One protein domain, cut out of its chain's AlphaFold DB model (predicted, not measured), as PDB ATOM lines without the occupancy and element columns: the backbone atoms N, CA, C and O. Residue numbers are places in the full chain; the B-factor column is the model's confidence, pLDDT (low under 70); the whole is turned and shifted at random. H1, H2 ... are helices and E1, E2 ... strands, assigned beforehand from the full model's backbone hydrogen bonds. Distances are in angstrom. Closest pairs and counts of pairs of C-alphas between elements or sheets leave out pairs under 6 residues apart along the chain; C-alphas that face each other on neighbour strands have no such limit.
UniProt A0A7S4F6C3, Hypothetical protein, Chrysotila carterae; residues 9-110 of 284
ATOM      1  N   ARG A   9     199.409 221.066 161.225       78.88
ATOM      2  CA  ARG A   9     199.350 220.765 162.665       78.88
ATOM      3  C   ARG A   9     200.671 221.079 163.378       78.88
ATOM      4  O   ARG A   9     200.662 221.727 164.418       78.88
ATOM      5  N   GLY A  10     201.806 220.692 162.792       76.31
ATOM      6  CA  GLY A  10     203.133 220.990 163.348       76.31
ATOM      7  C   GLY A  10     203.440 222.493 163.415       76.31
ATOM      8  O   GLY A  10     204.028 222.965 164.387       76.31
ATOM      9  N   SER A  11     202.985 223.267 162.424       76.62
ATOM     10  CA  SER A  11     203.115 224.729 162.416       76.62
ATOM     11  C   SER A  11     202.318 225.378 163.549       76.62
ATOM     12  O   SER A  11     202.825 226.294 164.196       76.62
ATOM     13  N   VAL A  12     201.117 224.869 163.851       83.25
ATOM     14  CA  VAL A  12     200.323 225.325 165.007       83.25
ATOM     15  C   VAL A  12     201.028 224.999 166.323       83.25
ATOM     16  O   VAL A  12     201.131 225.878 167.172       83.25
ATOM     17  N   TYR A  13     201.590 223.793 166.483       83.75
ATOM     18  CA  TYR A  13     202.379 223.435 167.676       83.75
ATOM     19  C   TYR A  13     203.564 224.380 167.898       83.75
ATOM     20  O   TYR A  13     203.825 224.809 169.021       83.75
ATOM     21  N   LYS A  14     204.270 224.735 166.824       81.31
ATOM     22  CA  LYS A  14     205.385 225.679 166.895       81.31
ATOM     23  C   LYS A  14     204.920 227.086 167.271       81.31
ATOM     24  O   LYS A  14     205.543 227.721 168.118       81.31
ATOM     25  N   LEU A  15     203.843 227.572 166.651       82.19
ATOM     26  CA  LEU A  15     203.270 228.882 166.961       82.19
ATOM     27  C   LEU A  15     202.810 228.947 168.427       82.19
ATOM     28  O   LEU A  15     203.118 229.909 169.129       82.19
ATOM     29  N   ALA A  16     202.151 227.888 168.898       87.00
ATOM     30  CA  ALA A  16     201.723 227.719 170.281       87.00
ATOM     31  C   ALA A  16     202.919 227.765 171.251       87.00
ATOM     32  O   ALA A  16     202.886 228.501 172.234       87.00
ATOM     33  N   GLU A  17     204.016 227.061 170.952       85.81
ATOM     34  CA  GLU A  17     205.217 227.078 171.796       85.81
ATOM     35  C   GLU A  17     205.896 228.459 171.853       85.81
ATOM     36  O   GLU A  17     206.330 228.880 172.933       85.81
ATOM     37  N   VAL A  18     205.979 229.169 170.718       82.38
ATOM     38  CA  VAL A  18     206.559 230.525 170.617       82.38
ATOM     39  C   VAL A  18     205.746 231.538 171.419       82.38
ATOM     40  O   VAL A  18     206.319 232.385 172.103       82.38
ATOM     41  N   LEU A  19     204.418 231.432 171.369       85.81
ATOM     42  CA  LEU A  19     203.501 232.340 172.059       85.81
ATOM     43  C   LEU A  19     203.117 231.876 173.467       85.81
ATOM     44  O   LEU A  19     202.207 232.439 174.069       85.81
ATOM     45  N   LEU A  20     203.864 230.912 174.016       88.62
ATOM     46  CA  LEU A  20     203.729 230.432 175.394       88.62
ATOM     47  C   LEU A  20     202.334 229.869 175.706       88.62
ATOM     48  O   LEU A  20     201.851 229.987 176.830       88.62
ATOM     49  N   ALA A  21     201.694 229.248 174.716       89.88
ATOM     50  CA  ALA A  21     200.409 228.601 174.898       89.88
ATOM     51  C   ALA A  21     200.513 227.408 175.861       89.88
ATOM     52  O   ALA A  21     201.531 226.706 175.945       89.88
ATOM     53  N   MET A  22     199.417 227.158 176.558       90.69
ATOM     54  CA  MET A  22     199.265 226.112 177.553       90.69
ATOM     55  C   MET A  22     198.089 225.203 177.204       90.69
ATOM     56  O   MET A  22     197.170 225.588 176.483       90.69
ATOM     57  N   ARG A  23     198.130 223.985 177.737       89.62
ATOM     58  CA  ARG A  23     197.057 222.993 177.657       89.62
ATOM     59  C   ARG A  23     196.855 222.328 179.019       89.62
ATOM     60  O   ARG A  23     197.800 222.315 179.812       89.62
ATOM     61  N   PRO A  24     195.692 221.725 179.285       87.94
ATOM     62  CA  PRO A  24     195.513 220.892 180.465       87.94
ATOM     63  C   PRO A  24     196.483 219.695 180.468       87.94
ATOM     64  O   PRO A  24     196.811 219.121 179.423       87.94
ATOM     65  N   GLU A  25     196.973 219.329 181.653       82.94
ATOM     66  CA  GLU A  25     197.895 218.198 181.838       82.94
ATOM     67  C   GLU A  25     197.220 216.828 181.644       82.94
ATOM     68  O   GLU A  25     197.891 215.851 181.322       82.94
ATOM     69  N   ASP A  26     195.891 216.772 181.754       79.12
ATOM     70  CA  ASP A  26     195.044 215.566 181.736       79.12
ATOM     71  C   ASP A  26     195.036 214.762 180.415       79.12
ATOM     72  O   ASP A  26     194.297 213.788 180.280       79.12
ATOM     73  N   GLY A  27     195.864 215.146 179.443       64.12
ATOM     74  CA  GLY A  27     195.992 214.467 178.157       64.12
ATOM     75  C   GLY A  27     194.884 214.811 177.164       64.12
ATOM     76  O   GLY A  27     194.860 214.234 176.077       64.12
ATOM     77  N   SER A  28     194.001 215.763 177.490       68.06
ATOM     78  CA  SER A  28     193.080 216.333 176.510       68.06
ATOM     79  C   SER A  28     193.856 216.898 175.317       68.06
ATOM     80  O   SER A  28     194.877 217.584 175.448       68.06
ATOM     81  N   HIS A  29     193.410 216.540 174.112       68.31
ATOM     82  CA  HIS A  29     194.047 217.027 172.900       68.31
ATOM     83  C   HIS A  29     193.807 218.534 172.773       68.31
ATOM     84  O   HIS A  29     192.667 218.967 172.706       68.31
ATOM     85  N   CYS A  30     194.876 219.328 172.705       84.38
ATOM     86  CA  CYS A  30     194.792 220.773 172.467       84.38
ATOM     87  C   CYS A  30     194.806 221.134 170.975       84.38
ATOM     88  O   CYS A  30     194.350 222.196 170.571       84.38
ATOM     89  N   ILE A  31     195.357 220.258 170.133       87.62
ATOM     90  CA  ILE A  31     195.432 220.444 168.684       87.62
ATOM     91  C   ILE A  31     195.157 219.088 168.025       87.62
ATOM     92  O   ILE A  31     196.019 218.199 168.044       87.62
ATOM     93  N   TRP A  32     193.974 218.907 167.439       86.25
ATOM     94  CA  TRP A  32     193.531 217.625 166.871       86.25
ATOM     95  C   TRP A  32     192.737 217.797 165.582       86.25
ATOM     96  O   TRP A  32     192.295 218.892 165.248       86.25
ATOM     97  N   TYR A  33     192.570 216.703 164.845       81.38
ATOM     98  CA  TYR A  33     191.701 216.677 163.679       81.38
ATOM     99  C   TYR A  33     190.298 216.234 164.071       81.38
ATOM    100  O   TYR A  33     190.126 215.172 164.667       81.38
ATOM    101  N   ASP A  34     189.308 217.029 163.687       83.88
ATOM    102  CA  ASP A  34     187.921 216.592 163.589       83.88
ATOM    103  C   ASP A  34     187.564 216.518 162.101       83.88
ATOM    104  O   ASP A  34     187.553 217.524 161.386       83.88
ATOM    105  N   ASN A  35     187.353 215.299 161.606       83.19
ATOM    106  CA  ASN A  35     187.211 214.992 160.183       83.19
ATOM    107  C   ASN A  35     188.400 215.480 159.337       83.19
ATOM    108  O   ASN A  35     189.482 214.895 159.401       83.19
ATOM    109  N   ASP A  36     188.195 216.502 158.505       76.81
ATOM    110  CA  ASP A  36     189.217 217.101 157.645       76.81
ATOM    111  C   ASP A  36     189.757 218.432 158.214       76.81
ATOM    112  O   ASP A  36     190.662 219.027 157.612       76.81
ATOM    113  N   ASP A  37     189.243 218.902 159.355       78.56
ATOM    114  CA  ASP A  37     189.521 220.226 159.914       78.56
ATOM    115  C   ASP A  37     190.333 220.148 161.205       78.56
ATOM    116  O   ASP A  37     190.203 219.219 162.001       78.56
ATOM    117  N   LEU A  38     191.231 221.118 161.379       80.94
ATOM    118  CA  LEU A  38     192.103 221.188 162.543       80.94
ATOM    119  C   LEU A  38     191.406 222.006 163.629       80.94
ATOM    120  O   LEU A  38     191.141 223.189 163.436       80.94
ATOM    121  N   GLN A  39     191.142 221.368 164.758       86.00
ATOM    122  CA  GLN A  39     190.622 221.993 165.962       86.00
ATOM    123  C   GLN A  39     191.788 222.412 166.860       86.00
ATOM    124  O   GLN A  39     192.789 221.698 166.973       86.00
ATOM    125  N   ILE A  40     191.660 223.594 167.460       87.62
ATOM    126  CA  ILE A  40     192.681 224.213 168.304       87.62
ATOM    127  C   ILE A  40     191.993 224.713 169.572       87.62
ATOM    128  O   ILE A  40     191.082 225.537 169.495       87.62
ATOM    129  N   ASP A  41     192.454 224.232 170.718       89.38
ATOM    130  CA  ASP A  41     192.040 224.668 172.045       89.38
ATOM    131  C   ASP A  41     193.288 224.907 172.899       89.38
ATOM    132  O   ASP A  41     194.051 223.984 173.196       89.38
ATOM    133  N   LEU A  42     193.562 226.173 173.201       90.12
ATOM    134  CA  LEU A  42     194.809 226.626 173.807       90.12
ATOM    135  C   LEU A  42     194.532 227.727 174.824       90.12
ATOM    136  O   LEU A  42     193.758 228.650 174.576       90.12
ATOM    137  N   TYR A  43     195.255 227.668 175.934       90.81
ATOM    138  CA  TYR A  43     195.181 228.637 177.015       90.81
ATOM    139  C   TYR A  43     196.392 229.560 176.972       90.81
ATOM    140  O   TYR A  43     197.503 229.140 176.655       90.81
ATOM    141  N   PHE A  44     196.196 230.821 177.336       90.38
ATOM    142  CA  PHE A  44     197.266 231.808 177.412       90.38
ATOM    143  C   PHE A  44     197.163 232.540 178.740       90.38
ATOM    144  O   PHE A  44     196.077 232.951 179.138       90.38
ATOM    145  N   GLU A  45     198.299 232.739 179.402       87.12
ATOM    146  CA  GLU A  45     198.361 233.512 180.647       87.12
ATOM    147  C   GLU A  45     197.984 234.981 180.402       87.12
ATOM    148  O   GLU A  45     197.302 235.609 181.207       87.12
ATOM    149  N   PHE A  46     198.372 235.514 179.238       85.56
ATOM    150  CA  PHE A  46     198.101 236.890 178.846       85.56
ATOM    151  C   PHE A  46     197.201 236.945 177.617       85.56
ATOM    152  O   PHE A  46     197.534 236.406 176.558       85.56
ATOM    153  N   LYS A  47     196.116 237.722 177.714       85.75
ATOM    154  CA  LYS A  47     195.213 238.028 176.592       85.75
ATOM    155  C   LYS A  47     195.952 238.554 175.361       85.75
ATOM    156  O   LYS A  47     195.595 238.214 174.240       85.75
ATOM    157  N   GLN A  48     197.021 239.329 175.560       84.75
ATOM    158  CA  GLN A  48     197.872 239.805 174.469       84.75
ATOM    159  C   GLN A  48     198.461 238.656 173.641       84.75
ATOM    160  O   GLN A  48     198.445 238.725 172.416       84.75
ATOM    161  N   LYS A  49     198.929 237.579 174.279       84.75
ATOM    162  CA  LYS A  49     199.498 236.424 173.572       84.75
ATOM    163  C   LYS A  49     198.437 235.646 172.802       84.75
ATOM    164  O   LYS A  49     198.705 235.230 171.679       84.75
ATOM    165  N   ALA A  50     197.227 235.539 173.352       85.75
ATOM    166  CA  ALA A  50     196.084 234.977 172.635       85.75
ATOM    167  C   ALA A  50     195.726 235.811 171.389       85.75
ATOM    168  O   ALA A  50     195.515 235.251 170.316       85.75
ATOM    169  N   MET A  51     195.734 237.146 171.496       80.12
ATOM    170  CA  MET A  51     195.506 238.042 170.353       80.12
ATOM    171  C   MET A  51     196.629 237.955 169.307       80.12
ATOM    172  O   MET A  51     196.348 237.940 168.111       80.12
ATOM    173  N   GLU A  52     197.893 237.867 169.734       80.31
ATOM    174  CA  GLU A  52     199.042 237.657 168.838       80.31
ATOM    175  C   GLU A  52     198.945 236.311 168.103       80.31
ATOM    176  O   GLU A  52     199.257 236.240 166.914       80.31
ATOM    177  N   PHE A  53     198.483 235.259 168.786       83.81
ATOM    178  CA  PHE A  53     198.266 233.939 168.196       83.81
ATOM    179  C   PHE A  53     197.160 233.983 167.145       83.81
ATOM    180  O   PHE A  53     197.377 233.542 166.017       83.81
ATOM    181  N   GLN A  54     196.010 234.571 167.488       80.69
ATOM    182  CA  GLN A  54     194.895 234.744 166.561       80.69
ATOM    183  C   GLN A  54     195.312 235.572 165.339       80.69
ATOM    184  O   GLN A  54     195.109 235.131 164.217       80.69
ATOM    185  N   THR A  55     195.980 236.711 165.540       75.94
ATOM    186  CA  THR A  55     196.440 237.573 164.437       75.94
ATOM    187  C   THR A  55     197.373 236.826 163.480       75.94
ATOM    188  O   THR A  55     197.249 236.961 162.265       75.94
ATOM    189  N   GLN A  56     198.304 236.018 164.002       73.56
ATOM    190  CA  GLN A  56     199.197 235.217 163.160       73.56
ATOM    191  C   GLN A  56     198.462 234.085 162.437       73.56
ATOM    192  O   GLN A  56     198.782 233.803 161.285       73.56
ATOM    193  N   LEU A  57     197.468 233.463 163.075       74.50
ATOM    194  CA  LEU A  57     196.622 232.449 162.447       74.50
ATOM    195  C   LEU A  57     195.753 233.055 161.330       74.50
ATOM    196  O   LEU A  57     195.645 232.475 160.255       74.50
ATOM    197  N   ASP A  58     195.205 234.250 161.545       70.12
ATOM    198  CA  ASP A  58     194.415 234.983 160.553       70.12
ATOM    199  C   ASP A  58     195.281 235.395 159.358       70.12
ATOM    200  O   ASP A  58     194.879 235.237 158.206       70.12
ATOM    201  N   GLN A  59     196.521 235.828 159.602       63.84
ATOM    202  CA  GLN A  59     197.497 236.099 158.542       63.84
ATOM    203  C   GLN A  59     197.769 234.873 157.660       63.84
ATOM    204  O   GLN A  59     198.030 235.037 156.467       63.84
ATOM    205  N   TRP A  60     197.663 233.647 158.188       63.22
ATOM    206  CA  TRP A  60     197.799 232.435 157.370       63.22
ATOM    207  C   TRP A  60     196.691 232.309 156.320       63.22
ATOM    208  O   TRP A  60     196.944 231.746 155.256       63.22
ATOM    209  N   ASN A  61     195.508 232.877 156.575       54.38
ATOM    210  CA  ASN A  61     194.409 232.922 155.609       54.38
ATOM    211  C   ASN A  61     194.665 233.955 154.495       54.38
ATOM    212  O   ASN A  61     194.249 233.742 153.359       54.38
ATOM    213  N   PHE A  62     195.385 235.047 154.788       47.09
ATOM    214  CA  PHE A  62     195.631 236.144 153.838       47.09
ATOM    215  C   PHE A  62     196.912 236.001 153.003       47.09
ATOM    216  O   PHE A  62     196.975 236.515 151.887       47.09
ATOM    217  N   ILE A  63     197.950 235.335 153.521       44.53
ATOM    218  CA  ILE A  63     199.295 235.318 152.909       44.53
ATOM    219  C   ILE A  63     199.460 234.194 151.868       44.53
ATOM    220  O   ILE A  63     200.438 234.176 151.119       44.53
ATOM    221  N   ASN A  64     198.521 233.247 151.766       47.31
ATOM    222  CA  ASN A  64     198.752 232.034 150.984       47.31
ATOM    223  C   ASN A  64     197.548 231.656 150.089       47.31
ATOM    224  O   ASN A  64     196.703 230.862 150.493       47.31
ATOM    225  N   PRO A  65     197.491 232.130 148.825       36.12
ATOM    226  CA  PRO A  65     196.415 231.804 147.873       36.12
ATOM    227  C   PRO A  65     196.303 230.308 147.521       36.12
ATOM    228  O   PRO A  65     195.291 229.859 146.991       36.12
ATOM    229  N   LEU A  66     197.343 229.512 147.810       36.31
ATOM    230  CA  LEU A  66     197.331 228.043 147.690       36.31
ATOM    231  C   LEU A  66     196.703 227.352 148.911       36.31
ATOM    232  O   LEU A  66     196.452 226.145 148.890       36.31
ATOM    233  N   PHE A  67     196.435 228.115 149.969       47.44
ATOM    234  CA  PHE A  67     195.797 227.670 151.187       47.44
ATOM    235  C   PHE A  67     194.470 228.405 151.349       47.44
ATOM    236  O   PHE A  67     194.295 229.200 152.259       47.44
ATOM    237  N   GLN A  68     193.487 228.053 150.519       42.78
ATOM    238  CA  GLN A  68     192.074 228.218 150.873       42.78
ATOM    239  C   GLN A  68     191.795 227.333 152.102       42.78
ATOM    240  O   GLN A  68     191.359 226.187 151.980       42.78
ATOM    241  N   ILE A  69     192.262 227.742 153.279       49.78
ATOM    242  CA  ILE A  69     191.681 227.306 154.541       49.78
ATOM    243  C   ILE A  69     190.402 228.136 154.593       49.78
ATOM    244  O   ILE A  69     190.477 229.359 154.595       49.78
ATOM    245  N   GLU A  70     189.243 227.483 154.474       48.72
ATOM    246  CA  GLU A  70     187.969 228.154 154.760       48.72
ATOM    247  C   GLU A  70     188.119 228.876 156.099       48.72
ATOM    248  O   GLU A  70     188.699 228.282 157.011       48.72
ATOM    249  N   GLU A  71     187.679 230.140 156.159       54.09
ATOM    250  CA  GLU A  71     187.863 231.057 157.291       54.09
ATOM    251  C   GLU A  71     187.968 230.300 158.613       54.09
ATOM    252  O   GLU A  71     187.030 229.601 159.014       54.09
ATOM    253  N   ALA A  72     189.126 230.406 159.272       56.19
ATOM    254  CA  ALA A  72     189.285 229.861 160.608       56.19
ATOM    255  C   ALA A  72     188.144 230.426 161.466       56.19
ATOM    256  O   ALA A  72     188.084 231.626 161.727       56.19
ATOM    257  N   LYS A  73     187.193 229.572 161.860       59.91
ATOM    258  CA  LYS A  73     186.068 229.978 162.703       59.91
ATOM    259  C   LYS A  73     186.584 230.148 164.122       59.91
ATOM    260  O   LYS A  73     186.483 229.243 164.947       59.91
ATOM    261  N   VAL A  74     187.192 231.298 164.384       63.06
ATOM    262  CA  VAL A  74     187.731 231.633 165.696       63.06
ATOM    263  C   VAL A  74     186.571 232.030 166.603       63.06
ATOM    264  O   VAL A  74     185.836 232.979 166.329       63.06
ATOM    265  N   LYS A  75     186.380 231.285 167.695       69.50
ATOM    266  CA  LYS A  75     185.494 231.733 168.774       69.50
ATOM    267  C   LYS A  75     186.127 232.959 169.446       69.50
ATOM    268  O   LYS A  75     187.350 232.987 169.573       69.50
ATOM    269  N   PRO A  76     185.338 233.949 169.903       71.75
ATOM    270  CA  PRO A  76     185.878 235.094 170.632       71.75
ATOM    271  C   PRO A  76     186.782 234.640 171.781       71.75
ATOM    272  O   PRO A  76     186.429 233.687 172.476       71.75
ATOM    273  N   ILE A  77     187.917 235.317 171.990       75.06
ATOM    274  CA  ILE A  77     188.817 235.032 173.115       75.06
ATOM    275  C   ILE A  77     188.028 235.202 174.417       75.06
ATOM    276  O   ILE A  77     187.538 236.295 174.712       75.06
ATOM    277  N   GLN A  78     187.907 234.123 175.186       75.56
ATOM    278  CA  GLN A  78     187.218 234.117 176.473       75.56
ATOM    279  C   GLN A  78     188.242 234.184 177.600       75.56
ATOM    280  O   GLN A  78     189.260 233.496 177.574       75.56
ATOM    281  N   GLU A  79     187.965 235.012 178.603       75.06
ATOM    282  CA  GLU A  79     188.689 234.961 179.869       75.06
ATOM    283  C   GLU A  79     188.092 233.820 180.690       75.06
ATOM    284  O   GLU A  79     186.910 233.835 181.032       75.06
ATOM    285  N   VAL A  80     188.901 232.795 180.947       75.62
ATOM    286  CA  VAL A  80     188.475 231.575 181.633       75.62
ATOM    287  C   VAL A  80     189.320 231.409 182.888       75.62
ATOM    288  O   VAL A  80     190.542 231.540 182.843       75.62
ATOM    289  N   VAL A  81     188.671 231.104 184.011       73.25
ATOM    290  CA  VAL A  81     189.363 230.635 185.216       73.25
ATOM    291  C   VAL A  81     189.522 229.127 185.083       73.25
ATOM    292  O   VAL A  81     188.588 228.374 185.352       73.25
ATOM    293  N   GLU A  82     190.689 228.692 184.617       72.38
ATOM    294  CA  GLU A  82     191.007 227.270 184.511       72.38
ATOM    295  C   GLU A  82     191.454 226.734 185.877       72.38
ATOM    296  O   GLU A  82     192.368 227.273 186.501       72.38
ATOM    297  N   GLN A  83     190.776 225.694 186.364       73.56
ATOM    298  CA  GLN A  83     191.059 225.085 187.670       73.56
ATOM    299  C   GLN A  83     192.039 223.912 187.563       73.56
ATOM    300  O   GLN A  83     192.543 223.431 188.578       73.56
ATOM    301  N   ARG A  84     192.294 223.427 186.344       79.44
ATOM    302  CA  ARG A  84     193.221 222.326 186.078       79.44
ATOM    303  C   ARG A  84     194.664 222.817 186.016       79.44
ATOM    304  O   ARG A  84     194.940 223.960 185.658       79.44
ATOM    305  N   THR A  85     195.599 221.912 186.299       84.50
ATOM    306  CA  THR A  85     197.024 222.160 186.067       84.50
ATOM    307  C   THR A  85     197.271 222.329 184.573       84.50
ATOM    308  O   THR A  85     196.979 221.438 183.769       84.50
ATOM    309  N   LEU A  86     197.815 223.487 184.210       88.56
ATOM    310  CA  LEU A  86     198.195 223.815 182.847       88.56
ATOM    311  C   LEU A  86     199.682 223.537 182.625       88.56
ATOM    312  O   LEU A  86     200.534 223.908 183.430       88.56
ATOM    313  N   VAL A  87     199.997 222.918 181.492       89.69
ATOM    314  CA  VAL A  87     201.366 222.663 181.043       89.69
ATOM    315  C   VAL A  87     201.620 223.354 179.712       89.69
ATOM    316  O   VAL A  87     200.730 223.496 178.873       89.69
ATOM    317  N   ARG A  88     202.861 223.802 179.510       89.12
ATOM    318  CA  ARG A  88     203.260 224.487 178.278       89.12
ATOM    319  C   ARG A  88     203.215 223.525 177.094       89.12
ATOM    320  O   ARG A  88     203.867 222.482 177.138       89.12
ATOM    321  N   VAL A  89     202.546 223.938 176.019       87.56
ATOM    322  CA  VAL A  89     202.586 223.232 174.735       87.56
ATOM    323  C   VAL A  89     203.989 223.348 174.161       87.56
ATOM    324  O   VAL A  89     204.556 224.442 174.076       87.56
ATOM    325  N   ARG A  90     204.571 222.214 173.778       82.56
ATOM    326  CA  ARG A  90     205.911 222.169 173.186       82.56
ATOM    327  C   ARG A  90     205.872 221.420 171.871       82.56
ATOM    328  O   ARG A  90     205.213 220.391 171.765       82.56
ATOM    329  N   LEU A  91     206.661 221.859 170.897       78.62
ATOM    330  CA  LEU A  91     206.757 221.190 169.606       78.62
ATOM    331  C   LEU A  91     207.237 219.738 169.732       78.62
ATOM    332  O   LEU A  91     206.851 218.902 168.929       78.62
ATOM    333  N   LYS A  92     208.016 219.398 170.765       77.88
ATOM    334  CA  LYS A  92     208.421 218.004 171.027       77.88
ATOM    335  C   LYS A  92     207.248 217.049 171.305       77.88
ATOM    336  O   LYS A  92     207.440 215.843 171.249       77.88
ATOM    337  N   GLU A  93     206.073 217.578 171.656       77.38
ATOM    338  CA  GLU A  93     204.844 216.797 171.859       77.38
ATOM    339  C   GLU A  93     204.167 216.440 170.524       77.38
ATOM    340  O   GLU A  93     203.272 215.601 170.488       77.38
ATOM    341  N   TYR A  94     204.595 217.055 169.417       76.19
ATOM    342  CA  TYR A  94     204.137 216.715 168.079       76.19
ATOM    343  C   TYR A  94     204.896 215.497 167.538       76.19
ATOM    344  O   TYR A  94     206.083 215.570 167.208       76.19
ATOM    345  N   LEU A  95     204.185 214.380 167.389       73.19
ATOM    346  CA  LEU A  95     204.699 213.158 166.780       73.19
ATOM    347  C   LEU A  95     204.299 213.115 165.305       73.19
ATOM    348  O   LEU A  95     203.156 212.826 164.957       73.19
ATOM    349  N   ALA A  96     205.255 213.405 164.417       61.91
ATOM    350  CA  ALA A  96     205.004 213.443 162.974       61.91
ATOM    351  C   ALA A  96     204.452 212.111 162.436       61.91
ATOM    352  O   ALA A  96     203.571 212.134 161.586       61.91
ATOM    353  N   ALA A  97     204.926 210.974 162.959       59.97
ATOM    354  CA  ALA A  97     204.481 209.637 162.557       59.97
ATOM    355  C   ALA A  97     203.019 209.326 162.935       59.97
ATOM    356  O   ALA A  97     202.399 208.473 162.309       59.97
ATOM    357  N   GLU A  98     202.470 210.028 163.927       61.78
ATOM    358  CA  GLU A  98     201.091 209.870 164.416       61.78
ATOM    359  C   GLU A  98     200.174 211.002 163.921       61.78
ATOM    360  O   GLU A  98     199.010 211.113 164.308       61.78
ATOM    361  N   SER A  99     200.705 211.893 163.083       61.84
ATOM    362  CA  SER A  99     199.975 213.024 162.535       61.84
ATOM    363  C   SER A  99     199.343 212.636 161.206       61.84
ATOM    364  O   SER A  99     200.036 212.202 160.292       61.84
ATOM    365  N   ASP A 100     198.046 212.903 161.048       60.59
ATOM    366  CA  ASP A 100     197.374 212.818 159.746       60.59
ATOM    367  C   ASP A 100     197.918 213.843 158.723       60.59
ATOM    368  O   ASP A 100     197.622 213.757 157.533       60.59
ATOM    369  N   SER A 101     198.733 214.804 159.180       59.44
ATOM    370  CA  SER A 101     199.425 215.812 158.373       59.44
ATOM    371  C   SER A 101     200.934 215.858 158.693       59.44
ATOM    372  O   SER A 101     201.430 216.872 159.209       59.44
ATOM    373  N   PRO A 102     201.693 214.778 158.450       55.69
ATOM    374  CA  PRO A 102     203.079 214.676 158.899       55.69
ATOM    375  C   PRO A 102     203.935 215.826 158.349       55.69
ATOM    376  O   PRO A 102     203.706 216.314 157.237       55.69
ATOM    377  N   CYS A 103     204.913 216.276 159.143       56.59
ATOM    378  CA  CYS A 103     205.972 217.141 158.630       56.59
ATOM    379  C   CYS A 103     207.084 216.238 158.090       56.59
ATOM    380  O   CYS A 103     207.537 215.331 158.785       56.59
ATOM    381  N   ASN A 104     207.519 216.483 156.863       46.09
ATOM    382  CA  ASN A 104     208.614 215.763 156.227       46.09
ATOM    383  C   ASN A 104     209.948 216.513 156.387       46.09
ATOM    384  O   ASN A 104     211.006 215.903 156.257       46.09
ATOM    385  N   SER A 105     209.918 217.818 156.681       49.69
ATOM    386  CA  SER A 105     211.112 218.639 156.908       49.69
ATOM    387  C   SER A 105     210.897 219.730 157.971       49.69
ATOM    388  O   SER A 105     209.771 220.068 158.337       49.69
ATOM    389  N   LEU A 106     211.991 220.345 158.439       50.88
ATOM    390  CA  LEU A 106     211.942 221.553 159.281       50.88
ATOM    391  C   LEU A 106     211.267 222.745 158.580       50.88
ATOM    392  O   LEU A 106     210.885 223.713 159.239       50.88
ATOM    393  N   GLU A 107     211.129 222.697 157.258       46.66
ATOM    394  CA  GLU A 107     210.474 223.726 156.449       46.66
ATOM    395  C   GLU A 107     208.953 223.576 156.483       46.66
ATOM    396  O   GLU A 107     208.246 224.580 156.531       46.66
ATOM    397  N   ASP A 108     208.442 222.349 156.611       48.41
ATOM    398  CA  ASP A 108     207.018 222.093 156.861       48.41
ATOM    399  C   ASP A 108     206.563 222.640 158.230       48.41
ATOM    400  O   ASP A 108     205.385 222.914 158.430       48.41
ATOM    401  N   LEU A 109     207.503 222.850 159.164       54.97
ATOM    402  CA  LEU A 109     207.288 223.539 160.447       54.97
ATOM    403  C   LEU A 109     207.432 225.067 160.345       54.97
ATOM    404  O   LEU A 109     207.209 225.789 161.317       54.97
ATOM    405  N   ARG A 110     207.898 225.587 159.206       48.72
ATOM    406  CA  ARG A 110     207.982 227.029 158.911       48.72
ATOM    407  C   ARG A 110     206.791 227.505 158.061       48.72
ATOM    408  O   ARG A 110     206.576 228.709 157.952       48.72
TER     409      ARG A 110
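AT A GLANCE: This is residues 9 to 110 of the 284 residues of the protein "Hypothetical protein" of Chrysotila carterae (UniProt A0A7S4F6C3). With little regular structure, the short helix H1 lies in the middle, between the longer helix H2 and residues 89 to 110, with hairpin E2-E3 near its first residues and strand pair E1-E4 near its last. Residues 63 to 85 fold back past H2 to E4. The 102 printed residues run H1, E1, E2, E3, H2, E4, mixed, with 40 in named elements; both two-stranded sheets are antiparallel. The whole is compact, radius of gyration of the C-alphas 13.6 A, spanning 39 by 29 by 25 A.

HOW THE PARTS SIT: H1, residues 9 to 18, and H2, residues 47 to 62, are close but not clearly touching: their closest C-alphas, Leu 15 and Phe 53, are 7.2 A apart. They run opposite ways at 36 degrees, only just a steep tilt. E1, residues 22 to 24, is antiparallel to E4, residues 86 to 88, at 138 degrees; N 23 and O 87 are 2.9 A apart, within hydrogen-bond range. E2, residues 31 to 34, and E3, residues 37 to 40, form an antiparallel hairpin at 147 degrees, with N 39 and O 32 at 2.8 A, within hydrogen-bond range. E2 and H2 are apart. Every O i to N i+4 pair is within hydrogen-bond range in H1, and 11 of 12 in H2.

IN THESE COORDINATES: H1 begins at C-alpha 9 (199.350, 220.765, 162.665) and is 14.5 A long; H2 is 22.8 A. E1 is 7.1 A, E2 9.9 A, E3 9.8 A and E4 6.9 A, ending at C-alpha 88 (203.260, 224.487, 178.278).

THE WHOLE: The C-alphas farthest apart, Pro 65 and Gln 83, are 40.7 A apart. The printed part has no cut; the link from H2 to E4 is long. The pLDDT is under 70 at residues 27 to 29, 59 to 75 and 96 to 110.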